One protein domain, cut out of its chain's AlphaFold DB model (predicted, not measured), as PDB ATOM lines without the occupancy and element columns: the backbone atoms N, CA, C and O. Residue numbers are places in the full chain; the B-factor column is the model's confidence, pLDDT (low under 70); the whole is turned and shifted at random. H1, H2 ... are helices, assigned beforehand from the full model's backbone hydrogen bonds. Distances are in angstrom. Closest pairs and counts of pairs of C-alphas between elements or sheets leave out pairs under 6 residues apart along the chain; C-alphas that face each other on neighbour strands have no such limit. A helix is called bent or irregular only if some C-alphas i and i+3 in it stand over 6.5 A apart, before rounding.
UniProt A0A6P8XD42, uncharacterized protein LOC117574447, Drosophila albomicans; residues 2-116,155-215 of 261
ATOM      1  N   PHE A   2      52.577 -17.319 -43.179       82.38
ATOM      2  CA  PHE A   2      52.493 -16.567 -44.442       82.38
ATOM      3  C   PHE A   2      51.824 -17.334 -45.603       82.38
ATOM      4  O   PHE A   2      50.940 -16.797 -46.260       82.38
ATOM      5  N   ILE A   3      52.206 -18.600 -45.819       84.88
ATOM      6  CA  ILE A   3      51.720 -19.431 -46.938       84.88
ATOM      7  C   ILE A   3      50.178 -19.574 -46.939       84.88
ATOM      8  O   ILE A   3      49.574 -19.236 -47.958       84.88
ATOM      9  N   PRO A   4      49.512 -19.964 -45.828       84.56
ATOM     10  CA  PRO A   4      48.047 -19.983 -45.759       84.56
ATOM     11  C   PRO A   4      47.372 -18.634 -46.055       84.56
ATOM     12  O   PRO A   4      46.379 -18.581 -46.779       84.56
ATOM     13  N   ILE A   5      47.919 -17.529 -45.534       84.69
ATOM     14  CA  ILE A   5      47.368 -16.176 -45.743       84.69
ATOM     15  C   ILE A   5      47.443 -15.793 -47.227       84.69
ATOM     16  O   ILE A   5      46.487 -15.253 -47.787       84.69
ATOM     17  N   LEU A   6      48.552 -16.127 -47.893       86.44
ATOM     18  CA  LEU A   6      48.711 -15.910 -49.328       86.44
ATOM     19  C   LEU A   6      47.671 -16.700 -50.137       86.44
ATOM     20  O   LEU A   6      47.045 -16.138 -51.037       86.44
ATOM     21  N   GLY A   7      47.438 -17.969 -49.790       84.44
ATOM     22  CA  GLY A   7      46.398 -18.790 -50.416       84.44
ATOM     23  C   GLY A   7      45.004 -18.170 -50.298       84.44
ATOM     24  O   GLY A   7      44.276 -18.085 -51.291       84.44
ATOM     25  N   ARG A   8      44.659 -17.642 -49.116       83.00
ATOM     26  CA  ARG A   8      43.385 -16.936 -48.887       83.00
ATOM     27  C   ARG A   8      43.282 -15.616 -49.655       83.00
ATOM     28  O   ARG A   8      42.213 -15.304 -50.176       83.00
ATOM     29  N   CYS A   9      44.374 -14.870 -49.829       85.44
ATOM     30  CA  CYS A   9      44.379 -13.682 -50.695       85.44
ATOM     31  C   CYS A   9      44.034 -14.029 -52.150       85.44
ATOM     32  O   CYS A   9      43.219 -13.349 -52.777       85.44
ATOM     33  N   ILE A  10      44.639 -15.094 -52.691       86.31
ATOM     34  CA  ILE A  10      44.359 -15.556 -54.059       86.31
ATOM     35  C   ILE A  10      42.886 -15.979 -54.172       86.31
ATOM     36  O   ILE A  10      42.213 -15.610 -55.134       86.31
ATOM     37  N   TYR A  11      42.374 -16.680 -53.160       84.56
ATOM     38  CA  TYR A  11      40.976 -17.093 -53.063       84.56
ATOM     39  C   TYR A  11      39.984 -15.920 -53.064       84.56
ATOM     40  O   TYR A  11      39.082 -15.887 -53.905       84.56
ATOM     41  N   TYR A  12      40.146 -14.926 -52.183       84.06
ATOM     42  CA  TYR A  12      39.227 -13.781 -52.128       84.06
ATOM     43  C   TYR A  12      39.321 -12.904 -53.375       84.06
ATOM     44  O   TYR A  12      38.295 -12.435 -53.867       84.06
ATOM     45  N   LYS A  13      40.521 -12.742 -53.947       84.62
ATOM     46  CA  LYS A  13      40.697 -12.070 -55.243       84.62
ATOM     47  C   LYS A  13      39.920 -12.790 -56.345       84.62
ATOM     48  O   LYS A  13      39.253 -12.141 -57.147       84.62
ATOM     49  N   TYR A  14      40.003 -14.117 -56.385       83.06
ATOM     50  CA  TYR A  14      39.268 -14.934 -57.343       83.06
ATOM     51  C   TYR A  14      37.752 -14.775 -57.164       83.06
ATOM     52  O   TYR A  14      37.066 -14.426 -58.124       83.06
ATOM     53  N   ARG A  15      37.226 -14.933 -55.940       78.31
ATOM     54  CA  ARG A  15      35.785 -14.773 -55.662       78.31
ATOM     55  C   ARG A  15      35.280 -13.362 -55.967       78.31
ATOM     56  O   ARG A  15      34.199 -13.230 -56.529       78.31
ATOM     57  N   PHE A  16      36.073 -12.329 -55.686       82.88
ATOM     58  CA  PHE A  16      35.738 -10.946 -56.031       82.88
ATOM     59  C   PHE A  16      35.590 -10.747 -57.545       82.88
ATOM     60  O   PHE A  16      34.588 -10.202 -57.997       82.88
ATOM     61  N   LEU A  17      36.553 -11.228 -58.339       80.38
ATOM     62  CA  LEU A  17      36.478 -11.129 -59.800       80.38
ATOM     63  C   LEU A  17      35.265 -11.894 -60.340       80.38
ATOM     64  O   LEU A  17      34.503 -11.356 -61.138       80.38
ATOM     65  N   PHE A  18      35.039 -13.120 -59.873       77.19
ATOM     66  CA  PHE A  18      33.920 -13.940 -60.337       77.19
ATOM     67  C   PHE A  18      32.548 -13.416 -59.918       77.19
ATOM     68  O   PHE A  18      31.592 -13.588 -60.672       77.19
ATOM     69  N   SER A  19      32.459 -12.729 -58.779       75.75
ATOM     70  CA  SER A  19      31.243 -12.034 -58.353       75.75
ATOM     71  C   SER A  19      30.808 -10.936 -59.326       75.75
ATOM     72  O   SER A  19      29.626 -10.617 -59.364       75.75
ATOM     73  N   ILE A  20      31.737 -10.326 -60.068       73.69
ATOM     74  CA  ILE A  20      31.426  -9.232 -61.000       73.69
ATOM     75  C   ILE A  20      30.906  -9.779 -62.336       73.69
ATOM     76  O   ILE A  20      30.069  -9.149 -62.976       73.69
ATOM     77  N   PHE A  21      31.412 -10.937 -62.774       70.81
ATOM     78  CA  PHE A  21      31.189 -11.443 -64.132       70.81
ATOM     79  C   PHE A  21      30.120 -12.534 -64.251       70.81
ATOM     80  O   PHE A  21      29.679 -12.808 -65.365       70.81
ATOM     81  N   ILE A  22      29.729 -13.190 -63.154       64.69
ATOM     82  CA  ILE A  22      28.845 -14.358 -63.206       64.69
ATOM     83  C   ILE A  22      27.658 -14.186 -62.252       64.69
ATOM     84  O   ILE A  22      27.813 -14.224 -61.034       64.69
ATOM     85  N   GLU A  23      26.471 -14.079 -62.853       60.56
ATOM     86  CA  GLU A  23      25.157 -13.954 -62.202       60.56
ATOM     87  C   GLU A  23      24.724 -15.252 -61.482       60.56
ATOM     88  O   GLU A  23      23.964 -15.240 -60.523       60.56
ATOM     89  N   SER A  24      25.260 -16.408 -61.885       60.97
ATOM     90  CA  SER A  24      25.020 -17.690 -61.208       60.97
ATOM     91  C   SER A  24      26.299 -18.519 -61.159       60.97
ATOM     92  O   SER A  24      26.817 -18.941 -62.187       60.97
ATOM     93  N   GLN A  25      26.859 -18.729 -59.964       63.12
ATOM     94  CA  GLN A  25      28.104 -19.489 -59.807       63.12
ATOM     95  C   GLN A  25      27.831 -20.990 -60.025       63.12
ATOM     96  O   GLN A  25      27.132 -21.596 -59.209       63.12
ATOM     97  N   PRO A  26      28.369 -21.632 -61.082       69.50
ATOM     98  CA  PRO A  26      28.216 -23.071 -61.248       69.50
ATOM     99  C   PRO A  26      28.984 -23.814 -60.147       69.50
ATOM    100  O   PRO A  26      30.092 -23.427 -59.781       69.50
ATOM    101  N   LEU A  27      28.422 -24.922 -59.652       65.94
ATOM    102  CA  LEU A  27      28.962 -25.707 -58.529       65.94
ATOM    103  C   LEU A  27      30.459 -26.046 -58.678       65.94
ATOM    104  O   LEU A  27      31.223 -25.922 -57.727       65.94
ATOM    105  N   ILE A  28      30.892 -26.405 -59.890       71.38
ATOM    106  CA  ILE A  28      32.294 -26.724 -60.221       71.38
ATOM    107  C   ILE A  28      33.241 -25.558 -59.915       71.38
ATOM    108  O   ILE A  28      34.358 -25.762 -59.439       71.38
ATOM    109  N   LEU A  29      32.795 -24.330 -60.164       67.69
ATOM    110  CA  LEU A  29      33.581 -23.128 -59.936       67.69
ATOM    111  C   LEU A  29      33.707 -22.821 -58.440       67.69
ATOM    112  O   LEU A  29      34.781 -22.430 -57.981       67.69
ATOM    113  N   SER A  30      32.645 -23.086 -57.676       68.62
ATOM    114  CA  SER A  30      32.672 -23.036 -56.212       68.62
ATOM    115  C   SER A  30      33.658 -24.059 -55.646       68.62
ATOM    116  O   SER A  30      34.495 -23.698 -54.819       68.62
ATOM    117  N   CYS A  31      33.656 -25.296 -56.156       70.81
ATOM    118  CA  CYS A  31      34.631 -26.321 -55.767       70.81
ATOM    119  C   CYS A  31      36.074 -25.893 -56.072       70.81
ATOM    120  O   CYS A  31      36.946 -26.022 -55.213       70.81
ATOM    121  N   TYR A  32      36.328 -25.339 -57.263       73.19
ATOM    122  CA  TYR A  32      37.658 -24.848 -57.637       73.19
ATOM    123  C   TYR A  32      38.126 -23.720 -56.713       73.19
ATOM    124  O   TYR A  32      39.278 -23.713 -56.274       73.19
ATOM    125  N   SER A  33      37.218 -22.803 -56.364       70.94
ATOM    126  CA  SER A  33      37.529 -21.707 -55.451       70.94
ATOM    127  C   SER A  33      37.938 -22.215 -54.066       70.94
ATOM    128  O   SER A  33      38.928 -21.731 -53.540       70.94
ATOM    129  N   SER A  34      37.277 -23.236 -53.513       71.38
ATOM    130  CA  SER A  34      37.623 -23.797 -52.196       71.38
ATOM    131  C   SER A  34      38.878 -24.675 -52.214       71.38
ATOM    132  O   SER A  34      39.587 -24.771 -51.215       71.38
ATOM    133  N   MET A  35      39.194 -25.297 -53.352       78.44
ATOM    134  CA  MET A  35      40.385 -26.141 -53.495       78.44
ATOM    135  C   MET A  35      41.680 -25.317 -53.506       78.44
ATOM    136  O   MET A  35      42.717 -25.766 -53.022       78.44
ATOM    137  N   LEU A  36      41.621 -24.094 -54.035       79.88
ATOM    138  CA  LEU A  36      42.777 -23.213 -54.164       79.88
ATOM    139  C   LEU A  36      43.426 -22.838 -52.814       79.88
ATOM    140  O   LEU A  36      44.622 -23.075 -52.679       79.88
ATOM    141  N   PRO A  37      42.710 -22.316 -51.795       79.88
ATOM    142  CA  PRO A  37      43.292 -22.046 -50.479       79.88
ATOM    143  C   PRO A  37      43.689 -23.331 -49.735       79.88
ATOM    144  O   PRO A  37      44.678 -23.314 -49.000       79.88
ATOM    145  N   ALA A  38      43.002 -24.455 -49.979       80.25
ATOM    146  CA  ALA A  38      43.349 -25.753 -49.397       80.25
ATOM    147  C   ALA A  38      44.751 -26.237 -49.815       80.25
ATOM    148  O   ALA A  38      45.469 -26.804 -48.993       80.25
ATOM    149  N   LEU A  39      45.199 -25.935 -51.043       82.88
ATOM    150  CA  LEU A  39      46.574 -26.225 -51.489       82.88
ATOM    151  C   LEU A  39      47.646 -25.471 -50.687       82.88
ATOM    152  O   LEU A  39      48.786 -25.921 -50.603       82.88
ATOM    153  N   PHE A  40      47.281 -24.341 -50.083       84.31
ATOM    154  CA  PHE A  40      48.156 -23.557 -49.211       84.31
ATOM    155  C   PHE A  40      47.943 -23.883 -47.720       84.31
ATOM    156  O   PHE A  40      48.508 -23.205 -46.858       84.31
ATOM    157  N   GLY A  41      47.152 -24.920 -47.416       75.81
ATOM    158  CA  GLY A  41      46.880 -25.424 -46.068       75.81
ATOM    159  C   GLY A  41      45.680 -24.792 -45.351       75.81
ATOM    160  O   GLY A  41      45.318 -25.260 -44.273       75.81
ATOM    161  N   ASP A  42      45.071 -23.759 -45.944       79.81
ATOM    162  CA  ASP A  42      43.877 -23.047 -45.461       79.81
ATOM    163  C   ASP A  42      43.857 -22.763 -43.932       79.81
ATOM    164  O   ASP A  42      44.903 -22.537 -43.307       79.81
ATOM    165  N   SER A  43      42.669 -22.724 -43.320       74.06
ATOM    166  CA  SER A  43      42.458 -22.459 -41.897       74.06
ATOM    167  C   SER A  43      43.217 -23.426 -40.969       74.06
ATOM    168  O   SER A  43      43.888 -22.933 -40.059       74.06
ATOM    169  N   PRO A  44      43.247 -24.759 -41.194       77.00
ATOM    170  CA  PRO A  44      43.949 -25.682 -40.295       77.00
ATOM    171  C   PRO A  44      45.455 -25.399 -40.194       77.00
ATOM    172  O   PRO A  44      45.999 -25.281 -39.092       77.00
ATOM    173  N   CYS A  45      46.153 -25.205 -41.320       78.75
ATOM    174  CA  CYS A  45      47.584 -24.885 -41.282       78.75
ATOM    175  C   CYS A  45      47.855 -23.492 -40.703       78.75
ATOM    176  O   CYS A  45      48.886 -23.287 -40.046       78.75
ATOM    177  N   PHE A  46      46.958 -22.528 -40.931       82.94
ATOM    178  CA  PHE A  46      47.046 -21.215 -40.297       82.94
ATOM    179  C   PHE A  46      46.935 -21.334 -38.772       82.94
ATOM    180  O   PHE A  46      47.836 -20.881 -38.063       82.94
ATOM    181  N   MET A  47      45.899 -22.014 -38.281       78.50
ATOM    182  CA  MET A  47      45.644 -22.235 -36.858       78.50
ATOM    183  C   MET A  47      46.825 -22.922 -36.178       78.50
ATOM    184  O   MET A  47      47.345 -22.410 -35.188       78.50
ATOM    185  N   MET A  48      47.337 -24.009 -36.756       80.81
ATOM    186  CA  MET A  48      48.484 -24.720 -36.182       80.81
ATOM    187  C   MET A  48      49.767 -23.887 -36.198       80.81
ATOM    188  O   MET A  48      50.553 -23.953 -35.253       80.81
ATOM    189  N   SER A  49      49.955 -23.038 -37.215       79.88
ATOM    190  CA  SER A  49      51.066 -22.079 -37.221       79.88
ATOM    191  C   SER A  49      50.960 -21.073 -36.068       79.88
ATOM    192  O   SER A  49      51.973 -20.746 -35.453       79.88
ATOM    193  N   VAL A  50      49.754 -20.568 -35.774       81.81
ATOM    194  CA  VAL A  50      49.517 -19.620 -34.670       81.81
ATOM    195  C   VAL A  50      49.691 -20.279 -33.317       81.81
ATOM    196  O   VAL A  50      50.407 -19.738 -32.475       81.81
ATOM    197  N   LEU A  51      49.109 -21.460 -33.125       78.25
ATOM    198  CA  LEU A  51      49.252 -22.218 -31.888       78.25
ATOM    199  C   LEU A  51      50.729 -22.513 -31.609       78.25
ATOM    200  O   LEU A  51      51.218 -22.174 -30.534       78.25
ATOM    201  N   SER A  52      51.468 -23.010 -32.607       79.00
ATOM    202  CA  SER A  52      52.906 -23.274 -32.481       79.00
ATOM    203  C   SER A  52      53.717 -22.013 -32.166       79.00
ATOM    204  O   SER A  52      54.664 -22.071 -31.381       79.00
ATOM    205  N   TYR A  53      53.374 -20.866 -32.756       79.81
ATOM    206  CA  TYR A  53      54.042 -19.599 -32.452       79.81
ATOM    207  C   TYR A  53      53.765 -19.165 -31.005       79.81
ATOM    208  O   TYR A  53      54.700 -18.920 -30.248       79.81
ATOM    209  N   ILE A  54      52.500 -19.159 -30.572       78.62
ATOM    210  CA  ILE A  54      52.125 -18.775 -29.202       78.62
ATOM    211  C   ILE A  54      52.823 -19.669 -28.175       78.62
ATOM    212  O   ILE A  54      53.333 -19.155 -27.177       78.62
ATOM    213  N   THR A  55      52.879 -20.983 -28.405       74.81
ATOM    214  CA  THR A  55      53.508 -21.915 -27.458       74.81
ATOM    215  C   THR A  55      55.024 -21.792 -27.397       74.81
ATOM    216  O   THR A  55      55.590 -22.040 -26.336       74.81
ATOM    217  N   THR A  56      55.679 -21.402 -28.493       74.81
ATOM    218  CA  THR A  56      57.145 -21.250 -28.541       74.81
ATOM    219  C   THR A  56      57.611 -19.896 -28.013       74.81
ATOM    220  O   THR A  56      58.658 -19.823 -27.376       74.81
ATOM    221  N   THR A  57      56.838 -18.825 -28.209       75.81
ATOM    222  CA  THR A  57      57.230 -17.477 -27.759       75.81
ATOM    223  C   THR A  57      56.764 -17.128 -26.346       75.81
ATOM    224  O   THR A  57      57.206 -16.121 -25.794       75.81
ATOM    225  N   THR A  58      55.829 -17.893 -25.772       74.38
ATOM    226  CA  THR A  58      55.184 -17.564 -24.488       74.38
ATOM    227  C   THR A  58      55.600 -18.537 -23.378       74.38
ATOM    228  O   THR A  58      55.554 -19.758 -23.591       74.38
ATOM    229  N   PRO A  59      55.935 -18.035 -22.169       70.06
ATOM    230  CA  PRO A  59      56.185 -18.882 -21.004       70.06
ATOM    231  C   PRO A  59      54.941 -19.691 -20.604       70.06
ATOM    232  O   PRO A  59      53.805 -19.312 -20.887       70.06
ATOM    233  N   VAL A  60      55.158 -20.818 -19.920       71.88
ATOM    234  CA  VAL A  60      54.101 -21.787 -19.569       71.88
ATOM    235  C   VAL A  60      53.005 -21.178 -18.683       71.88
ATOM    236  O   VAL A  60      51.843 -21.546 -18.839       71.88
ATOM    237  N   SER A  61      53.348 -20.213 -17.820       69.62
ATOM    238  CA  SER A  61      52.402 -19.527 -16.923       69.62
ATOM    239  C   SER A  61      51.278 -18.808 -17.674       69.62
ATOM    240  O   SER A  61      50.121 -18.867 -17.269       69.62
ATOM    241  N   ASP A  62      51.611 -18.183 -18.805       70.50
ATOM    242  CA  ASP A  62      50.705 -17.283 -19.527       70.50
ATOM    243  C   ASP A  62      50.124 -17.943 -20.784       70.50
ATOM    244  O   ASP A  62      49.255 -17.382 -21.459       70.50
ATOM    245  N   ARG A  63      50.611 -19.141 -21.127       71.94
ATOM    246  CA  ARG A  63      50.280 -19.847 -22.369       71.94
ATOM    247  C   ARG A  63      48.786 -20.140 -22.479       71.94
ATOM    248  O   ARG A  63      48.203 -19.894 -23.531       71.94
ATOM    249  N   VAL A  64      48.158 -20.592 -21.392       73.31
ATOM    250  CA  VAL A  64      46.713 -20.882 -21.357       73.31
ATOM    251  C   VAL A  64      45.903 -19.616 -21.626       73.31
ATOM    252  O   VAL A  64      45.023 -19.636 -22.476       73.31
ATOM    253  N   LEU A  65      46.241 -18.499 -20.972       73.62
ATOM    254  CA  LEU A  65      45.547 -17.223 -21.161       73.62
ATOM    255  C   LEU A  65      45.596 -16.776 -22.629       73.62
ATOM    256  O   LEU A  65      44.566 -16.450 -23.216       73.62
ATOM    257  N   ARG A  66      46.785 -16.787 -23.244       71.81
ATOM    258  CA  ARG A  66      46.960 -16.323 -24.630       71.81
ATOM    259  C   ARG A  66      46.288 -17.239 -25.649       71.81
ATOM    260  O   ARG A  66      45.680 -16.739 -26.592       71.81
ATOM    261  N   LEU A  67      46.361 -18.555 -25.447       76.00
ATOM    262  CA  LEU A  67      45.656 -19.523 -26.288       76.00
ATOM    263  C   LEU A  67      44.131 -19.376 -26.163       76.00
ATOM    264  O   LEU A  67      43.436 -19.444 -27.172       76.00
ATOM    265  N   SER A  68      43.612 -19.107 -24.960       69.25
ATOM    266  CA  SER A  68      42.178 -18.880 -24.738       69.25
ATOM    267  C   SER A  68      41.692 -17.593 -25.402       69.25
ATOM    268  O   SER A  68      40.658 -17.606 -26.064       69.25
ATOM    269  N   ILE A  69      42.451 -16.494 -25.291       76.06
ATOM    270  CA  ILE A  69      42.140 -15.237 -25.995       76.06
ATOM    271  C   ILE A  69      42.101 -15.483 -27.508       76.06
ATOM    272  O   ILE A  69      41.151 -15.077 -28.175       76.06
ATOM    273  N   PHE A  70      43.099 -16.187 -28.048       79.00
ATOM    274  CA  PHE A  70      43.136 -16.540 -29.467       79.00
ATOM    275  C   PHE A  70      41.922 -17.381 -29.893       79.00
ATOM    276  O   PHE A  70      41.275 -17.047 -30.885       79.00
ATOM    277  N   ALA A  71      41.560 -18.412 -29.123       74.31
ATOM    278  CA  ALA A  71      40.401 -19.256 -29.407       74.31
ATOM    279  C   ALA A  71      39.090 -18.453 -29.454       74.31
ATOM    280  O   ALA A  71      38.290 -18.641 -30.366       74.31
ATOM    281  N   VAL A  72      38.892 -17.501 -28.534       73.75
ATOM    282  CA  VAL A  72      37.704 -16.629 -28.532       73.75
ATOM    283  C   VAL A  72      37.616 -15.788 -29.811       73.75
ATOM    284  O   VAL A  72      36.541 -15.689 -30.400       73.75
ATOM    285  N   PHE A  73      38.728 -15.221 -30.288       76.06
ATOM    286  CA  PHE A  73      38.735 -14.456 -31.542       76.06
ATOM    287  C   PHE A  73      38.450 -15.325 -32.774       76.06
ATOM    288  O   PHE A  73      37.739 -14.894 -33.685       76.06
ATOM    289  N   VAL A  74      38.959 -16.556 -32.801       74.25
ATOM    290  CA  VAL A  74      38.670 -17.519 -33.877       74.25
ATOM    291  C   VAL A  74      37.181 -17.866 -33.906       74.25
ATOM    292  O   VAL A  74      36.553 -17.867 -34.962       74.25
ATOM    293  N   LEU A  75      36.579 -18.073 -32.739       68.56
ATOM    294  CA  LEU A  75      35.153 -18.367 -32.629       68.56
ATOM    295  C   LEU A  75      34.295 -17.168 -33.052       68.56
ATOM    296  O   LEU A  75      33.324 -17.333 -33.793       68.56
ATOM    297  N   LEU A  76      34.675 -15.953 -32.649       67.12
ATOM    298  CA  LEU A  76      33.976 -14.732 -33.047       67.12
ATOM    299  C   LEU A  76      34.000 -14.541 -34.572       67.12
ATOM    300  O   LEU A  76      32.971 -14.257 -35.179       67.12
ATOM    301  N   THR A  77      35.159 -14.738 -35.201       67.62
ATOM    302  CA  THR A  77      35.317 -14.562 -36.654       67.62
ATOM    303  C   THR A  77      34.544 -15.601 -37.468       67.62
ATOM    304  O   THR A  77      33.925 -15.233 -38.468       67.62
ATOM    305  N   ASN A  78      34.490 -16.861 -37.029       66.31
ATOM    306  CA  ASN A  78      33.711 -17.900 -37.713       66.31
ATOM    307  C   ASN A  78      32.203 -17.597 -37.730       66.31
ATOM    308  O   ASN A  78      31.549 -17.811 -38.749       66.31
ATOM    309  N   ASN A  79      31.659 -17.046 -36.643       58.16
ATOM    310  CA  ASN A  79      30.229 -16.740 -36.540       58.16
ATOM    311  C   ASN A  79      29.820 -15.472 -37.313       58.16
ATOM    312  O   ASN A  79      28.714 -15.413 -37.849       58.16
ATOM    313  N   LEU A  80      30.704 -14.475 -37.436       58.91
ATOM    314  CA  LEU A  80      30.417 -13.249 -38.198       58.91
ATOM    315  C   LEU A  80      30.246 -13.506 -39.705       58.91
ATOM    316  O   LEU A  80      29.453 -12.826 -40.353       58.91
ATOM    317  N   ASN A  81      30.929 -14.514 -40.256       57.06
ATOM    318  CA  ASN A  81      30.820 -14.875 -41.674       57.06
ATOM    319  C   ASN A  81      29.432 -15.412 -42.075       57.06
ATOM    320  O   ASN A  81      29.110 -15.421 -43.260       57.06
ATOM    321  N   LEU A  82      28.608 -15.847 -41.115       53.72
ATOM    322  CA  LEU A  82      27.267 -16.386 -41.370       53.72
ATOM    323  C   LEU A  82      26.191 -15.299 -41.509       53.72
ATOM    324  O   LEU A  82      25.084 -15.596 -41.949       53.72
ATOM    325  N   MET A  83      26.492 -14.047 -41.144       51.44
ATOM    326  CA  MET A  83      25.504 -12.958 -41.126       51.44
ATOM    327  C   MET A  83      25.319 -12.253 -42.479       51.44
ATOM    328  O   MET A  83      24.567 -11.286 -42.563       51.44
ATOM    329  N   ILE A  84      26.011 -12.697 -43.532       59.72
ATOM    330  CA  ILE A  84      26.008 -12.042 -44.846       59.72
ATOM    331  C   ILE A  84      25.218 -12.914 -45.818       59.72
ATOM    332  O   ILE A  84      25.661 -14.000 -46.190       59.72
ATOM    333  N   GLU A  85      24.037 -12.441 -46.222       54.88
ATOM    334  CA  GLU A  85      23.193 -13.157 -47.176       54.88
ATOM    335  C   GLU A  85      23.896 -13.260 -48.544       54.88
ATOM    336  O   GLU A  85      24.230 -12.239 -49.152       54.88
ATOM    337  N   PRO A  86      24.110 -14.477 -49.075       57.16
ATOM    338  CA  PRO A  86      24.868 -14.680 -50.309       57.16
ATOM    339  C   PRO A  86      24.148 -14.194 -51.579       57.16
ATOM    340  O   PRO A  86      24.755 -14.202 -52.646       57.16
ATOM    341  N   ASN A  87      22.876 -13.789 -51.483       56.75
ATOM    342  CA  ASN A  87      22.023 -13.442 -52.624       56.75
ATOM    343  C   ASN A  87      21.946 -11.940 -52.932       56.75
ATOM    344  O   ASN A  87      21.312 -11.555 -53.916       56.75
ATOM    345  N   ASP A  88      22.569 -11.088 -52.118       64.50
ATOM    346  CA  ASP A  88      22.643  -9.663 -52.421       64.50
ATOM    347  C   ASP A  88      23.827  -9.394 -53.368       64.50
ATOM    348  O   ASP A  88      25.000  -9.442 -52.980       64.50
ATOM    349  N   TYR A  89      23.492  -9.106 -54.632       64.62
ATOM    350  CA  TYR A  89      24.427  -8.758 -55.710       64.62
ATOM    351  C   TYR A  89      25.388  -7.631 -55.340       64.62
ATOM    352  O   TYR A  89      26.487  -7.557 -55.893       64.62
ATOM    353  N   PHE A  90      24.990  -6.747 -54.424       69.06
ATOM    354  CA  PHE A  90      25.836  -5.659 -53.967       69.06
ATOM    355  C   PHE A  90      26.667  -6.052 -52.739       69.06
ATOM    356  O   PHE A  90      27.869  -5.775 -52.693       69.06
ATOM    357  N   ALA A  91      26.072  -6.735 -51.758       73.19
ATOM    358  CA  ALA A  91      26.765  -7.077 -50.514       73.19
ATOM    359  C   ALA A  91      27.870  -8.127 -50.706       73.19
ATOM    360  O   ALA A  91      28.902  -8.076 -50.026       73.19
ATOM    361  N   TYR A  92      27.696  -9.058 -51.645       75.19
ATOM    362  CA  TYR A  92      28.646 -10.143 -51.873       75.19
ATOM    363  C   TYR A  92      30.039  -9.679 -52.375       75.19
ATOM    364  O   TYR A  92      31.042 -10.001 -51.719       75.19
ATOM    365  N   PRO A  93      30.169  -8.876 -53.454       79.00
ATOM    366  CA  PRO A  93      31.472  -8.368 -53.898       79.00
ATOM    367  C   PRO A  93      32.097  -7.400 -52.887       79.00
ATOM    368  O   PRO A  93      33.314  -7.424 -52.696       79.00
ATOM    369  N   VAL A  94      31.290  -6.583 -52.198       80.88
ATOM    370  CA  VAL A  94      31.774  -5.669 -51.149       80.88
ATOM    371  C   VAL A  94      32.400  -6.456 -49.997       80.88
ATOM    372  O   VAL A  94      33.517  -6.154 -49.579       80.88
ATOM    373  N   THR A  95      31.740  -7.520 -49.547       78.88
ATOM    374  CA  THR A  95      32.277  -8.435 -48.531       78.88
ATOM    375  C   THR A  95      33.590  -9.063 -48.984       78.88
ATOM    376  O   THR A  95      34.570  -9.043 -48.242       78.88
ATOM    377  N   CYS A  96      33.656  -9.559 -50.224       80.69
ATOM    378  CA  CYS A  96      34.888 -10.134 -50.767       80.69
ATOM    379  C   CYS A  96      36.040  -9.114 -50.800       80.69
ATOM    380  O   CYS A  96      37.176  -9.465 -50.477       80.69
ATOM    381  N   ALA A  97      35.757  -7.855 -51.149       84.19
ATOM    382  CA  ALA A  97      36.747  -6.780 -51.144       84.19
ATOM    383  C   ALA A  97      37.232  -6.440 -49.726       84.19
ATOM    384  O   ALA A  97      38.433  -6.262 -49.520       84.19
ATOM    385  N   ILE A  98      36.323  -6.397 -48.746       83.62
ATOM    386  CA  ILE A  98      36.664  -6.182 -47.333       83.62
ATOM    387  C   ILE A  98      37.556  -7.323 -46.829       83.62
ATOM    388  O   ILE A  98      38.629  -7.056 -46.288       83.62
ATOM    389  N   CYS A  99      37.174  -8.582 -47.061       83.19
ATOM    390  CA  CYS A  99      37.992  -9.740 -46.691       83.19
ATOM    391  C   CYS A  99      39.383  -9.675 -47.332       83.19
ATOM    392  O   CYS A  99      40.386  -9.861 -46.646       83.19
ATOM    393  N   LEU A 100      39.465  -9.337 -48.623       85.88
ATOM    394  CA  LEU A 100      40.745  -9.180 -49.313       85.88
ATOM    395  C   LEU A 100      41.608  -8.077 -48.679       85.88
ATOM    396  O   LEU A 100      42.811  -8.270 -48.510       85.88
ATOM    397  N   ALA A 101      41.012  -6.947 -48.291       87.06
ATOM    398  CA  ALA A 101      41.727  -5.866 -47.615       87.06
ATOM    399  C   ALA A 101      42.278  -6.304 -46.245       87.06
ATOM    400  O   ALA A 101      43.436  -6.015 -45.935       87.06
ATOM    401  N   PHE A 102      41.489  -7.043 -45.455       87.00
ATOM    402  CA  PHE A 102      41.940  -7.603 -44.178       87.00
ATOM    403  C   PHE A 102      43.073  -8.620 -44.352       87.00
ATOM    404  O   PHE A 102      44.032  -8.590 -43.584       87.00
ATOM    405  N   GLU A 103      43.017  -9.479 -45.371       85.19
ATOM    406  CA  GLU A 103      44.089 -10.448 -45.633       85.19
ATOM    407  C   GLU A 103      45.380  -9.761 -46.106       85.19
ATOM    408  O   GLU A 103      46.470 -10.116 -45.659       85.19
ATOM    409  N   VAL A 104      45.286  -8.711 -46.931       87.31
ATOM    410  CA  VAL A 104      46.455  -7.891 -47.299       87.31
ATOM    411  C   VAL A 104      47.040  -7.195 -46.066       87.31
ATOM    412  O   VAL A 104      48.258  -7.207 -45.875       87.31
ATOM    413  N   ALA A 105      46.196  -6.642 -45.190       86.62
ATOM    414  CA  ALA A 105      46.643  -6.066 -43.923       86.62
ATOM    415  C   ALA A 105      47.309  -7.119 -43.017       86.62
ATOM    416  O   ALA A 105      48.332  -6.828 -42.395       86.62
ATOM    417  N   ALA A 106      46.795  -8.352 -42.991       83.00
ATOM    418  CA  ALA A 106      47.396  -9.462 -42.259       83.00
ATOM    419  C   ALA A 106      48.772  -9.849 -42.825       83.00
ATOM    420  O   ALA A 106      49.697 -10.083 -42.050       83.00
ATOM    421  N   ILE A 107      48.952  -9.855 -44.152       84.88
ATOM    422  CA  ILE A 107      50.271 -10.063 -44.776       84.88
ATOM    423  C   ILE A 107      51.259  -8.989 -44.319       84.88
ATOM    424  O   ILE A 107      52.368  -9.317 -43.896       84.88
ATOM    425  N   LEU A 108      50.858  -7.717 -44.371       85.88
ATOM    426  CA  LEU A 108      51.705  -6.609 -43.927       85.88
ATOM    427  C   LEU A 108      52.053  -6.747 -42.439       85.88
ATOM    428  O   LEU A 108      53.210  -6.578 -42.060       85.88
ATOM    429  N   TYR A 109      51.083  -7.126 -41.608       83.44
ATOM    430  CA  TYR A 109      51.305  -7.386 -40.189       83.44
ATOM    431  C   TYR A 109      52.320  -8.517 -39.960       83.44
ATOM    432  O   TYR A 109      53.249  -8.362 -39.170       83.44
ATOM    433  N   VAL A 110      52.196  -9.635 -40.679       82.38
ATOM    434  CA  VAL A 110      53.129 -10.768 -40.560       82.38
ATOM    435  C   VAL A 110      54.540 -10.380 -41.001       82.38
ATOM    436  O   VAL A 110      55.491 -10.732 -40.316       82.38
ATOM    437  N   ILE A 111      54.688  -9.641 -42.104       81.12
ATOM    438  CA  ILE A 111      56.005  -9.253 -42.637       81.12
ATOM    439  C   ILE A 111      56.705  -8.228 -41.735       81.12
ATOM    440  O   ILE A 111      57.909  -8.333 -41.508       81.12
ATOM    441  N   PHE A 112      55.978  -7.216 -41.254       81.62
ATOM    442  CA  PHE A 112      56.594  -6.078 -40.567       81.62
ATOM    443  C   PHE A 112      56.588  -6.193 -39.040       81.62
ATOM    444  O   PHE A 112      57.496  -5.661 -38.401       81.62
ATOM    445  N   LEU A 113      55.571  -6.825 -38.441       75.38
ATOM    446  CA  LEU A 113      55.362  -6.806 -36.986       75.38
ATOM    447  C   LEU A 113      55.650  -8.150 -36.310       75.38
ATOM    448  O   LEU A 113      56.054  -8.155 -35.143       75.38
ATOM    449  N   ILE A 114      55.465  -9.284 -36.994       77.75
ATOM    450  CA  ILE A 114      55.778 -10.588 -36.397       77.75
ATOM    451  C   ILE A 114      57.282 -10.824 -36.473       77.75
ATOM    452  O   ILE A 114      57.870 -10.968 -37.541       77.75
ATOM    453  N   LYS A 115      57.911 -10.885 -35.301       71.38
ATOM    454  CA  LYS A 115      59.329 -11.200 -35.183       71.38
ATOM    455  C   LYS A 115      59.509 -12.710 -35.206       71.38
ATOM    456  O   LYS A 115      58.999 -13.404 -34.330       71.38
ATOM    457  N   GLU A 116      60.251 -13.210 -36.189       65.75
ATOM    458  CA  GLU A 116      60.587 -14.629 -36.236       65.75
ATOM    459  C   GLU A 116      61.414 -15.009 -34.995       65.75
ATOM    460  O   GLU A 116      62.389 -14.318 -34.662       65.75
ATOM    461  N   THR A 155      15.126 -22.752 -34.247       45.38
ATOM    462  CA  THR A 155      16.020 -21.591 -34.236       45.38
ATOM    463  C   THR A 155      16.869 -21.502 -32.960       45.38
ATOM    464  O   THR A 155      18.076 -21.284 -33.037       45.38
ATOM    465  N   THR A 156      16.285 -21.723 -31.780       44.62
ATOM    466  CA  THR A 156      16.992 -21.650 -30.486       44.62
ATOM    467  C   THR A 156      17.945 -22.825 -30.290       44.62
ATOM    468  O   THR A 156      19.026 -22.642 -29.732       44.62
ATOM    469  N   THR A 157      17.601 -24.009 -30.806       54.75
ATOM    470  CA  THR A 157      18.479 -25.188 -30.765       54.75
ATOM    471  C   THR A 157      19.761 -24.994 -31.581       54.75
ATOM    472  O   THR A 157      20.827 -25.412 -31.134       54.75
ATOM    473  N   HIS A 158      19.700 -24.310 -32.732       46.88
ATOM    474  CA  HIS A 158      20.895 -24.018 -33.541       46.88
ATOM    475  C   HIS A 158      21.841 -23.037 -32.837       46.88
ATOM    476  O   HIS A 158      23.045 -23.286 -32.765       46.88
ATOM    477  N   TYR A 159      21.305 -21.959 -32.255       49.81
ATOM    478  CA  TYR A 159      22.115 -21.021 -31.470       49.81
ATOM    479  C   TYR A 159      22.728 -21.690 -30.238       49.81
ATOM    480  O   TYR A 159      23.899 -21.471 -29.930       49.81
ATOM    481  N   PHE A 160      21.967 -22.553 -29.563       52.69
ATOM    482  CA  PHE A 160      22.466 -23.326 -28.430       52.69
ATOM    483  C   PHE A 160      23.582 -24.299 -28.841       52.69
ATOM    484  O   PHE A 160      24.589 -24.397 -28.144       52.69
ATOM    485  N   GLY A 161      23.460 -24.940 -30.007       56.78
ATOM    486  CA  GLY A 161      24.515 -25.773 -30.591       56.78
ATOM    487  C   GLY A 161      25.821 -25.006 -30.821       56.78
ATOM    488  O   GLY A 161      26.879 -25.483 -30.421       56.78
ATOM    489  N   GLY A 162      25.751 -23.785 -31.364       55.91
ATOM    490  CA  GLY A 162      26.929 -22.922 -31.537       55.91
ATOM    491  C   GLY A 162      27.591 -22.518 -30.212       55.91
ATOM    492  O   GLY A 162      28.816 -22.449 -30.117       55.91
ATOM    493  N   VAL A 163      26.800 -22.316 -29.153       56.78
ATOM    494  CA  VAL A 163      27.326 -22.063 -27.800       56.78
ATOM    495  C   VAL A 163      27.985 -23.315 -27.212       56.78
ATOM    496  O   VAL A 163      29.036 -23.210 -26.584       56.78
ATOM    497  N   LEU A 164      27.421 -24.508 -27.418       57.62
ATOM    498  CA  LEU A 164      28.044 -25.758 -26.966       57.62
ATOM    499  C   LEU A 164      29.356 -26.055 -27.706       57.62
ATOM    500  O   LEU A 164      30.322 -26.495 -27.075       57.62
ATOM    501  N   ASP A 165      29.417 -25.758 -29.003       59.31
ATOM    502  CA  ASP A 165      30.635 -25.877 -29.808       59.31
ATOM    503  C   ASP A 165      31.741 -24.926 -29.311       59.31
ATOM    504  O   ASP A 165      32.902 -25.319 -29.165       59.31
ATOM    505  N   LEU A 166      31.367 -23.711 -28.883       59.28
ATOM    506  CA  LEU A 166      32.274 -22.763 -28.223       59.28
ATOM    507  C   LEU A 166      32.977 -23.398 -27.010       59.28
ATOM    508  O   LEU A 166      34.196 -23.289 -26.850       59.28
ATOM    509  N   PHE A 167      32.217 -24.092 -26.157       58.53
ATOM    510  CA  PHE A 167      32.770 -24.773 -24.985       58.53
ATOM    511  C   PHE A 167      33.639 -25.976 -25.360       58.53
ATOM    512  O   PHE A 167      34.602 -26.262 -24.644       58.53
ATOM    513  N   ALA A 168      33.338 -26.676 -26.455       64.06
ATOM    514  CA  ALA A 168      34.158 -27.787 -26.933       64.06
ATOM    515  C   ALA A 168      35.556 -27.306 -27.365       64.06
ATOM    516  O   ALA A 168      36.560 -27.880 -26.934       64.06
ATOM    517  N   VAL A 169      35.633 -26.197 -28.110       61.16
ATOM    518  CA  VAL A 169      36.909 -25.597 -28.542       61.16
ATOM    519  C   VAL A 169      37.732 -25.093 -27.351       61.16
ATOM    520  O   VAL A 169      38.942 -25.326 -27.288       61.16
ATOM    521  N   LEU A 170      37.094 -24.478 -26.349       63.47
ATOM    522  CA  LEU A 170      37.789 -24.000 -25.145       63.47
ATOM    523  C   LEU A 170      38.420 -25.134 -24.318       63.47
ATOM    524  O   LEU A 170      39.477 -24.933 -23.721       63.47
ATOM    525  N   ARG A 171      37.833 -26.341 -24.303       65.25
ATOM    526  CA  ARG A 171      38.406 -27.508 -23.597       65.25
ATOM    527  C   ARG A 171      39.722 -27.988 -24.210       65.25
ATOM    528  O   ARG A 171      40.560 -28.539 -23.495       65.25
ATOM    529  N   LEU A 172      39.926 -27.778 -25.510       65.94
ATOM    530  CA  LEU A 172      41.152 -28.189 -26.194       65.94
ATOM    531  C   LEU A 172      42.348 -27.306 -25.817       65.94
ATOM    532  O   LEU A 172      43.480 -27.789 -25.820       65.94
ATOM    533  N   VAL A 173      42.118 -26.052 -25.419       70.44
ATOM    534  CA  VAL A 173      43.183 -25.090 -25.101       70.44
ATOM    535  C   VAL A 173      44.065 -25.535 -23.918       70.44
ATOM    536  O   VAL A 173      45.288 -25.588 -24.085       70.44
ATOM    537  N   PRO A 174      43.520 -25.923 -22.744       67.50
ATOM    538  CA  PRO A 174      44.332 -26.464 -21.654       67.50
ATOM    539  C   PRO A 174      45.087 -27.743 -22.037       67.50
ATOM    540  O   PRO A 174      46.238 -27.918 -21.632       67.50
ATOM    541  N   ILE A 175      44.468 -28.620 -22.838       71.25
ATOM    542  CA  ILE A 175      45.074 -29.879 -23.299       71.25
ATOM    543  C   ILE A 175      46.271 -29.585 -24.203       71.25
ATOM    544  O   ILE A 175      47.352 -30.120 -23.973       71.25
ATOM    545  N   GLN A 176      46.108 -28.700 -25.185       68.50
ATOM    546  CA  GLN A 176      47.173 -28.273 -26.094       68.50
ATOM    547  C   GLN A 176      48.301 -27.553 -25.350       68.50
ATOM    548  O   GLN A 176      49.480 -27.840 -25.580       68.50
ATOM    549  N   SER A 177      47.954 -26.675 -24.404       70.19
ATOM    550  CA  SER A 177      48.933 -26.009 -23.545       70.19
ATOM    551  C   SER A 177      49.762 -27.033 -22.769       70.19
ATOM    552  O   SER A 177      50.988 -27.005 -22.839       70.19
ATOM    553  N   LYS A 178      49.122 -28.008 -22.113       71.25
ATOM    554  CA  LYS A 178      49.819 -29.045 -21.341       71.25
ATOM    555  C   LYS A 178      50.612 -30.009 -22.227       71.25
ATOM    556  O   LYS A 178      51.754 -30.332 -21.917       71.25
ATOM    557  N   ALA A 179      50.068 -30.426 -23.363       68.62
ATOM    558  CA  ALA A 179      50.766 -31.314 -24.286       68.62
ATOM    559  C   ALA A 179      52.044 -30.665 -24.858       68.62
ATOM    560  O   ALA A 179      53.077 -31.327 -24.941       68.62
ATOM    561  N   SER A 180      52.022 -29.351 -25.123       66.75
ATOM    562  CA  SER A 180      53.212 -28.582 -25.535       66.75
ATOM    563  C   SER A 180      54.278 -28.402 -24.439       66.75
ATOM    564  O   SER A 180      55.368 -27.906 -24.718       66.75
ATOM    565  N   THR A 181      53.968 -28.748 -23.184       68.12
ATOM    566  CA  THR A 181      54.953 -28.767 -22.084       68.12
ATOM    567  C   THR A 181      55.618 -30.129 -21.905       68.12
ATOM    568  O   THR A 181      56.725 -30.183 -21.390       68.12
ATOM    569  N   ILE A 182      54.962 -31.215 -22.335       68.75
ATOM    570  CA  ILE A 182      55.468 -32.593 -22.205       68.75
ATOM    571  C   ILE A 182      56.449 -32.918 -23.334       68.75
ATOM    572  O   ILE A 182      57.504 -33.492 -23.091       68.75
ATOM    573  N   ASN A 183      56.104 -32.535 -24.562       60.38
ATOM    574  CA  ASN A 183      57.008 -32.594 -25.701       60.38
ATOM    575  C   ASN A 183      57.528 -31.172 -25.904       60.38
ATOM    576  O   ASN A 183      56.761 -30.337 -26.372       60.38
ATOM    577  N   GLU A 184      58.765 -30.897 -25.476       54.19
ATOM    578  CA  GLU A 184      59.442 -29.588 -25.506       54.19
ATOM    579  C   GLU A 184      59.071 -28.736 -26.733       54.19
ATOM    580  O   GLU A 184      59.713 -28.853 -27.766       54.19
ATOM    581  N   GLY A 185      58.026 -27.900 -26.643       53.94
ATOM    582  CA  GLY A 185      57.712 -26.807 -27.579       53.94
ATOM    583  C   GLY A 185      57.615 -27.124 -29.081       53.94
ATOM    584  O   GLY A 185      57.402 -26.202 -29.868       53.94
ATOM    585  N   ASP A 186      57.761 -28.376 -29.499       56.03
ATOM    586  CA  ASP A 186      57.977 -28.724 -30.893       56.03
ATOM    587  C   ASP A 186      56.643 -28.657 -31.637       56.03
ATOM    588  O   ASP A 186      55.724 -29.450 -31.403       56.03
ATOM    589  N   GLY A 187      56.558 -27.749 -32.614       62.16
ATOM    590  CA  GLY A 187      55.417 -27.584 -33.525       62.16
ATOM    591  C   GLY A 187      54.983 -28.865 -34.259       62.16
ATOM    592  O   GLY A 187      53.952 -28.871 -34.929       62.16
ATOM    593  N   LYS A 188      55.715 -29.974 -34.097       70.56
ATOM    594  CA  LYS A 188      55.358 -31.337 -34.516       70.56
ATOM    595  C   LYS A 188      54.023 -31.806 -33.936       70.56
ATOM    596  O   LYS A 188      53.238 -32.401 -34.668       70.56
ATOM    597  N   LEU A 189      53.733 -31.515 -32.662       74.38
ATOM    598  CA  LEU A 189      52.454 -31.906 -32.052       74.38
ATOM    599  C   LEU A 189      51.280 -31.177 -32.725       74.38
ATOM    600  O   LEU A 189      50.281 -31.794 -33.086       74.38
ATOM    601  N   PHE A 190      51.419 -29.871 -32.948       72.81
ATOM    602  CA  PHE A 190      50.414 -29.079 -33.658       72.81
ATOM    603  C   PHE A 190      50.311 -29.476 -35.132       72.81
ATOM    604  O   PHE A 190      49.217 -29.534 -35.679       72.81
ATOM    605  N   SER A 191      51.424 -29.851 -35.762       74.00
ATOM    606  CA  SER A 191      51.417 -30.394 -37.124       74.00
ATOM    607  C   SER A 191      50.625 -31.704 -37.209       74.00
ATOM    608  O   SER A 191      49.869 -31.899 -38.154       74.00
ATOM    609  N   PHE A 192      50.737 -32.575 -36.202       77.62
ATOM    610  CA  PHE A 192      49.946 -33.803 -36.117       77.62
ATOM    611  C   PHE A 192      48.443 -33.514 -35.986       77.62
ATOM    612  O   PHE A 192      47.649 -34.093 -36.727       77.62
ATOM    613  N   PHE A 193      48.051 -32.569 -35.122       73.00
ATOM    614  CA  PHE A 193      46.654 -32.122 -35.037       73.00
ATOM    615  C   PHE A 193      46.152 -31.532 -36.362       73.00
ATOM    616  O   PHE A 193      45.058 -31.881 -36.798       73.00
ATOM    617  N   GLY A 194      46.975 -30.730 -37.044       69.75
ATOM    618  CA  GLY A 194      46.638 -30.149 -38.345       69.75
ATOM    619  C   GLY A 194      46.427 -31.170 -39.466       69.75
ATOM    620  O   GLY A 194      45.739 -30.860 -40.432       69.75
ATOM    621  N   ILE A 195      46.987 -32.379 -39.349       78.44
ATOM    622  CA  ILE A 195      46.750 -33.483 -40.295       78.44
ATOM    623  C   ILE A 195      45.505 -34.282 -39.897       78.44
ATOM    624  O   ILE A 195      44.709 -34.655 -40.758       78.44
ATOM    625  N   LEU A 196      45.331 -34.556 -38.602       74.88
ATOM    626  CA  LEU A 196      44.210 -35.359 -38.114       74.88
ATOM    627  C   LEU A 196      42.855 -34.679 -38.302       74.88
ATOM    628  O   LEU A 196      41.879 -35.359 -38.602       74.88
ATOM    629  N   GLU A 197      42.786 -33.364 -38.129       69.88
ATOM    630  CA  GLU A 197      41.529 -32.617 -38.190       69.88
ATOM    631  C   GLU A 197      40.861 -32.688 -39.583       69.88
ATOM    632  O   GLU A 197      39.707 -33.117 -39.656       69.88
ATOM    633  N   PRO A 198      41.560 -32.433 -40.710       72.62
ATOM    634  CA  PRO A 198      41.007 -32.664 -42.047       72.62
ATOM    635  C   PRO A 198      40.603 -34.118 -42.316       72.62
ATOM    636  O   PRO A 198      39.585 -34.356 -42.962       72.62
ATOM    637  N   ILE A 199      41.373 -35.097 -41.821       76.88
ATOM    638  CA  ILE A 199      41.051 -36.527 -41.979       76.88
ATOM    639  C   ILE A 199      39.754 -36.862 -41.237       76.88
ATOM    640  O   ILE A 199      38.900 -37.562 -41.780       76.88
ATOM    641  N   ALA A 200      39.590 -36.345 -40.018       70.81
ATOM    642  CA  ALA A 200      38.371 -36.521 -39.247       70.81
ATOM    643  C   ALA A 200      37.173 -35.923 -39.997       70.81
ATOM    644  O   ALA A 200      36.192 -36.630 -40.216       70.81
ATOM    645  N   ILE A 201      37.269 -34.679 -40.476       70.50
ATOM    646  CA  ILE A 201      36.193 -34.041 -41.254       70.50
ATOM    647  C   ILE A 201      35.870 -34.861 -42.513       70.50
ATOM    648  O   ILE A 201      34.702 -35.116 -42.792       70.50
ATOM    649  N   PHE A 202      36.880 -35.347 -43.236       76.25
ATOM    650  CA  PHE A 202      36.688 -36.149 -44.449       76.25
ATOM    651  C   PHE A 202      35.933 -37.464 -44.199       76.25
ATOM    652  O   PHE A 202      35.165 -37.902 -45.053       76.25
ATOM    653  N   ILE A 203      36.136 -38.096 -43.040       75.88
ATOM    654  CA  ILE A 203      35.456 -39.344 -42.669       75.88
ATOM    655  C   ILE A 203      34.065 -39.058 -42.098       75.88
ATOM    656  O   ILE A 203      33.094 -39.708 -42.481       75.88
ATOM    657  N   TYR A 204      33.961 -38.105 -41.172       68.06
ATOM    658  CA  TYR A 204      32.729 -37.861 -40.429       68.06
ATOM    659  C   TYR A 204      31.690 -37.082 -41.237       68.06
ATOM    660  O   TYR A 204      30.507 -37.366 -41.075       68.06
ATOM    661  N   GLN A 205      32.089 -36.173 -42.136       70.44
ATOM    662  CA  GLN A 205      31.144 -35.369 -42.921       70.44
ATOM    663  C   GLN A 205      30.241 -36.233 -43.826       70.44
ATOM    664  O   GLN A 205      29.024 -36.110 -43.715       70.44
ATOM    665  N   PRO A 206      30.754 -37.175 -44.647       71.50
ATOM    666  CA  PRO A 206      29.897 -38.012 -45.490       71.50
ATOM    667  C   PRO A 206      29.030 -38.982 -44.684       71.50
ATOM    668  O   PRO A 206      27.908 -39.281 -45.087       71.50
ATOM    669  N   ILE A 207      29.542 -39.482 -43.551       72.38
ATOM    670  CA  ILE A 207      28.765 -40.329 -42.637       72.38
ATOM    671  C   ILE A 207      27.598 -39.520 -42.078       72.38
ATOM    672  O   ILE A 207      26.463 -39.983 -42.126       72.38
ATOM    673  N   TYR A 208      27.869 -38.309 -41.591       66.75
ATOM    674  CA  TYR A 208      26.845 -37.414 -41.072       66.75
ATOM    675  C   TYR A 208      25.800 -37.090 -42.139       66.75
ATOM    676  O   TYR A 208      24.612 -37.278 -41.890       66.75
ATOM    677  N   ASP A 209      26.226 -36.715 -43.346       68.50
ATOM    678  CA  ASP A 209      25.317 -36.409 -44.452       68.50
ATOM    679  C   ASP A 209      24.449 -37.625 -44.814       68.50
ATOM    680  O   ASP A 209      23.231 -37.500 -44.924       68.50
ATOM    681  N   ALA A 210      25.030 -38.825 -44.926       68.25
ATOM    682  CA  ALA A 210      24.282 -40.053 -45.218       68.25
ATOM    683  C   ALA A 210      23.241 -40.379 -44.134       68.25
ATOM    684  O   ALA A 210      22.108 -40.763 -44.439       68.25
ATOM    685  N   VAL A 211      23.618 -40.201 -42.868       68.88
ATOM    686  CA  VAL A 211      22.748 -40.399 -41.705       68.88
ATOM    687  C   VAL A 211      21.619 -39.363 -41.702       68.88
ATOM    688  O   VAL A 211      20.465 -39.727 -41.489       68.88
ATOM    689  N   VAL A 212      21.912 -38.098 -42.013       64.25
ATOM    690  CA  VAL A 212      20.920 -37.020 -42.152       64.25
ATOM    691  C   VAL A 212      19.937 -37.315 -43.273       64.25
ATOM    692  O   VAL A 212      18.730 -37.324 -43.028       64.25
ATOM    693  N   PHE A 213      20.431 -37.618 -44.476       66.88
ATOM    694  CA  PHE A 213      19.592 -37.946 -45.630       66.88
ATOM    695  C   PHE A 213      18.646 -39.112 -45.336       66.88
ATOM    696  O   PHE A 213      17.473 -39.045 -45.696       66.88
ATOM    697  N   ALA A 214      19.118 -40.143 -44.629       66.12
ATOM    698  CA  ALA A 214      18.288 -41.281 -44.237       66.12
ATOM    699  C   ALA A 214      17.238 -40.948 -43.159       66.12
ATOM    700  O   ALA A 214      16.246 -41.663 -43.021       66.12
ATOM    701  N   SER A 215      17.441 -39.878 -42.387       64.38
ATOM    702  CA  SER A 215      16.664 -39.604 -41.169       64.38
ATOM    703  C   SER A 215      15.656 -38.471 -41.307       64.38
ATOM    704  O   SER A 215      14.724 -38.401 -40.503       64.38
TER     705      SER A 215
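Overview. This is residues 2 to 116 and 155 to 215 of the 261 residues of the protein "uncharacterized protein LOC117574447" of Drosophila albomicans (UniProt A0A6P8XD42). Seven helices run mostly along one long direction: H3 sits between two groups, H1 with H2 and H5 beside it, and H4 with H6. H7 packs on H3 by its first part, and H6 and H7 spread from their linked ends as a narrow V whose tips, residues 155 to 161 and 199 to 215, stick out. The printed part has 176 residues, with H1 to H7 in order along the chain and no named strand; the class is all helix. It is compact, with a radius of gyration of the C-alphas of 18.3 A, and spans 53 by 49 by 29 A.

Arrangement. H6, residues 155 to 182, touches H4, residues 60 to 83, at a shallow tilt of 28 degrees, opposite ways; their closest C-alphas, of Val 64 and Ser 177, are 6.0 A apart. H3, residues 42 to 57, forms a hairpin with H4 at 22 degrees, touching it with residues 51 to 55 alone, closest at C-alphas 55 and 63, 6.4 A. H3, H4 and H6 make an up and down bundle, each running against the one before it. H7, residues 188 to 215, touches H3 with residues 190 to 198 alone, the closest C-alphas being those of Met 48 and Phe 190, 5.4 A, at a steep tilt of 35.5 degrees, only just past shallow. H6 and H7 are close but not clearly touching, with C-alphas 180 and 189 closest at 7.4 A. H1, residues 2 to 21, touches H3 with residues 4 to 8 alone, closest at C-alphas 4 and 42, 5.2 A. H1 also touches H5, residues 91 to 112, opposite ways at 23 degrees, with C-alphas 16 and 96 closest at 5.4 A. H2, residues 27 to 38, forms a hairpin with H1, closest at C-alphas 7 and 37, 4.5 A. H2 and H3 meet only through their link; H4 and H5 are apart. Each O i to N i+4 pair is within hydrogen-bond range in H3 and H5, against 14 of 16 in H1, 6 of 8 in H2, 15 of 20 in H4, and 20 of 24 in both H6 and H7.

Along the chain. H6 is 42.7 A long, H7 40.1 A, H4 36.9 A, H5 31.5 A, H1 29.5 A, H3 22.9 A and H2 17.0 A. H1 begins at C-alpha 2 (52.493, -16.567, -44.442), and H7 ends at C-alpha 215 (16.664, -39.604, -41.169). H4 is irregular: C-alphas 61 and 64 are 7.3 A apart.

Size, cuts and confidence. The C-alphas of Glu 23 and Ile 182, the two farthest apart, are 53.5 A apart. Residues 117 to 154 are not printed, and C-alphas 116 and 155 are 45.2 A apart across the cut. Of the links printed whole, H4 to H5 is short and the others are tight. The mean pLDDT of the printed part is 71.9; 67 residues are under 70, among them 75 to 90 and 155 to 172.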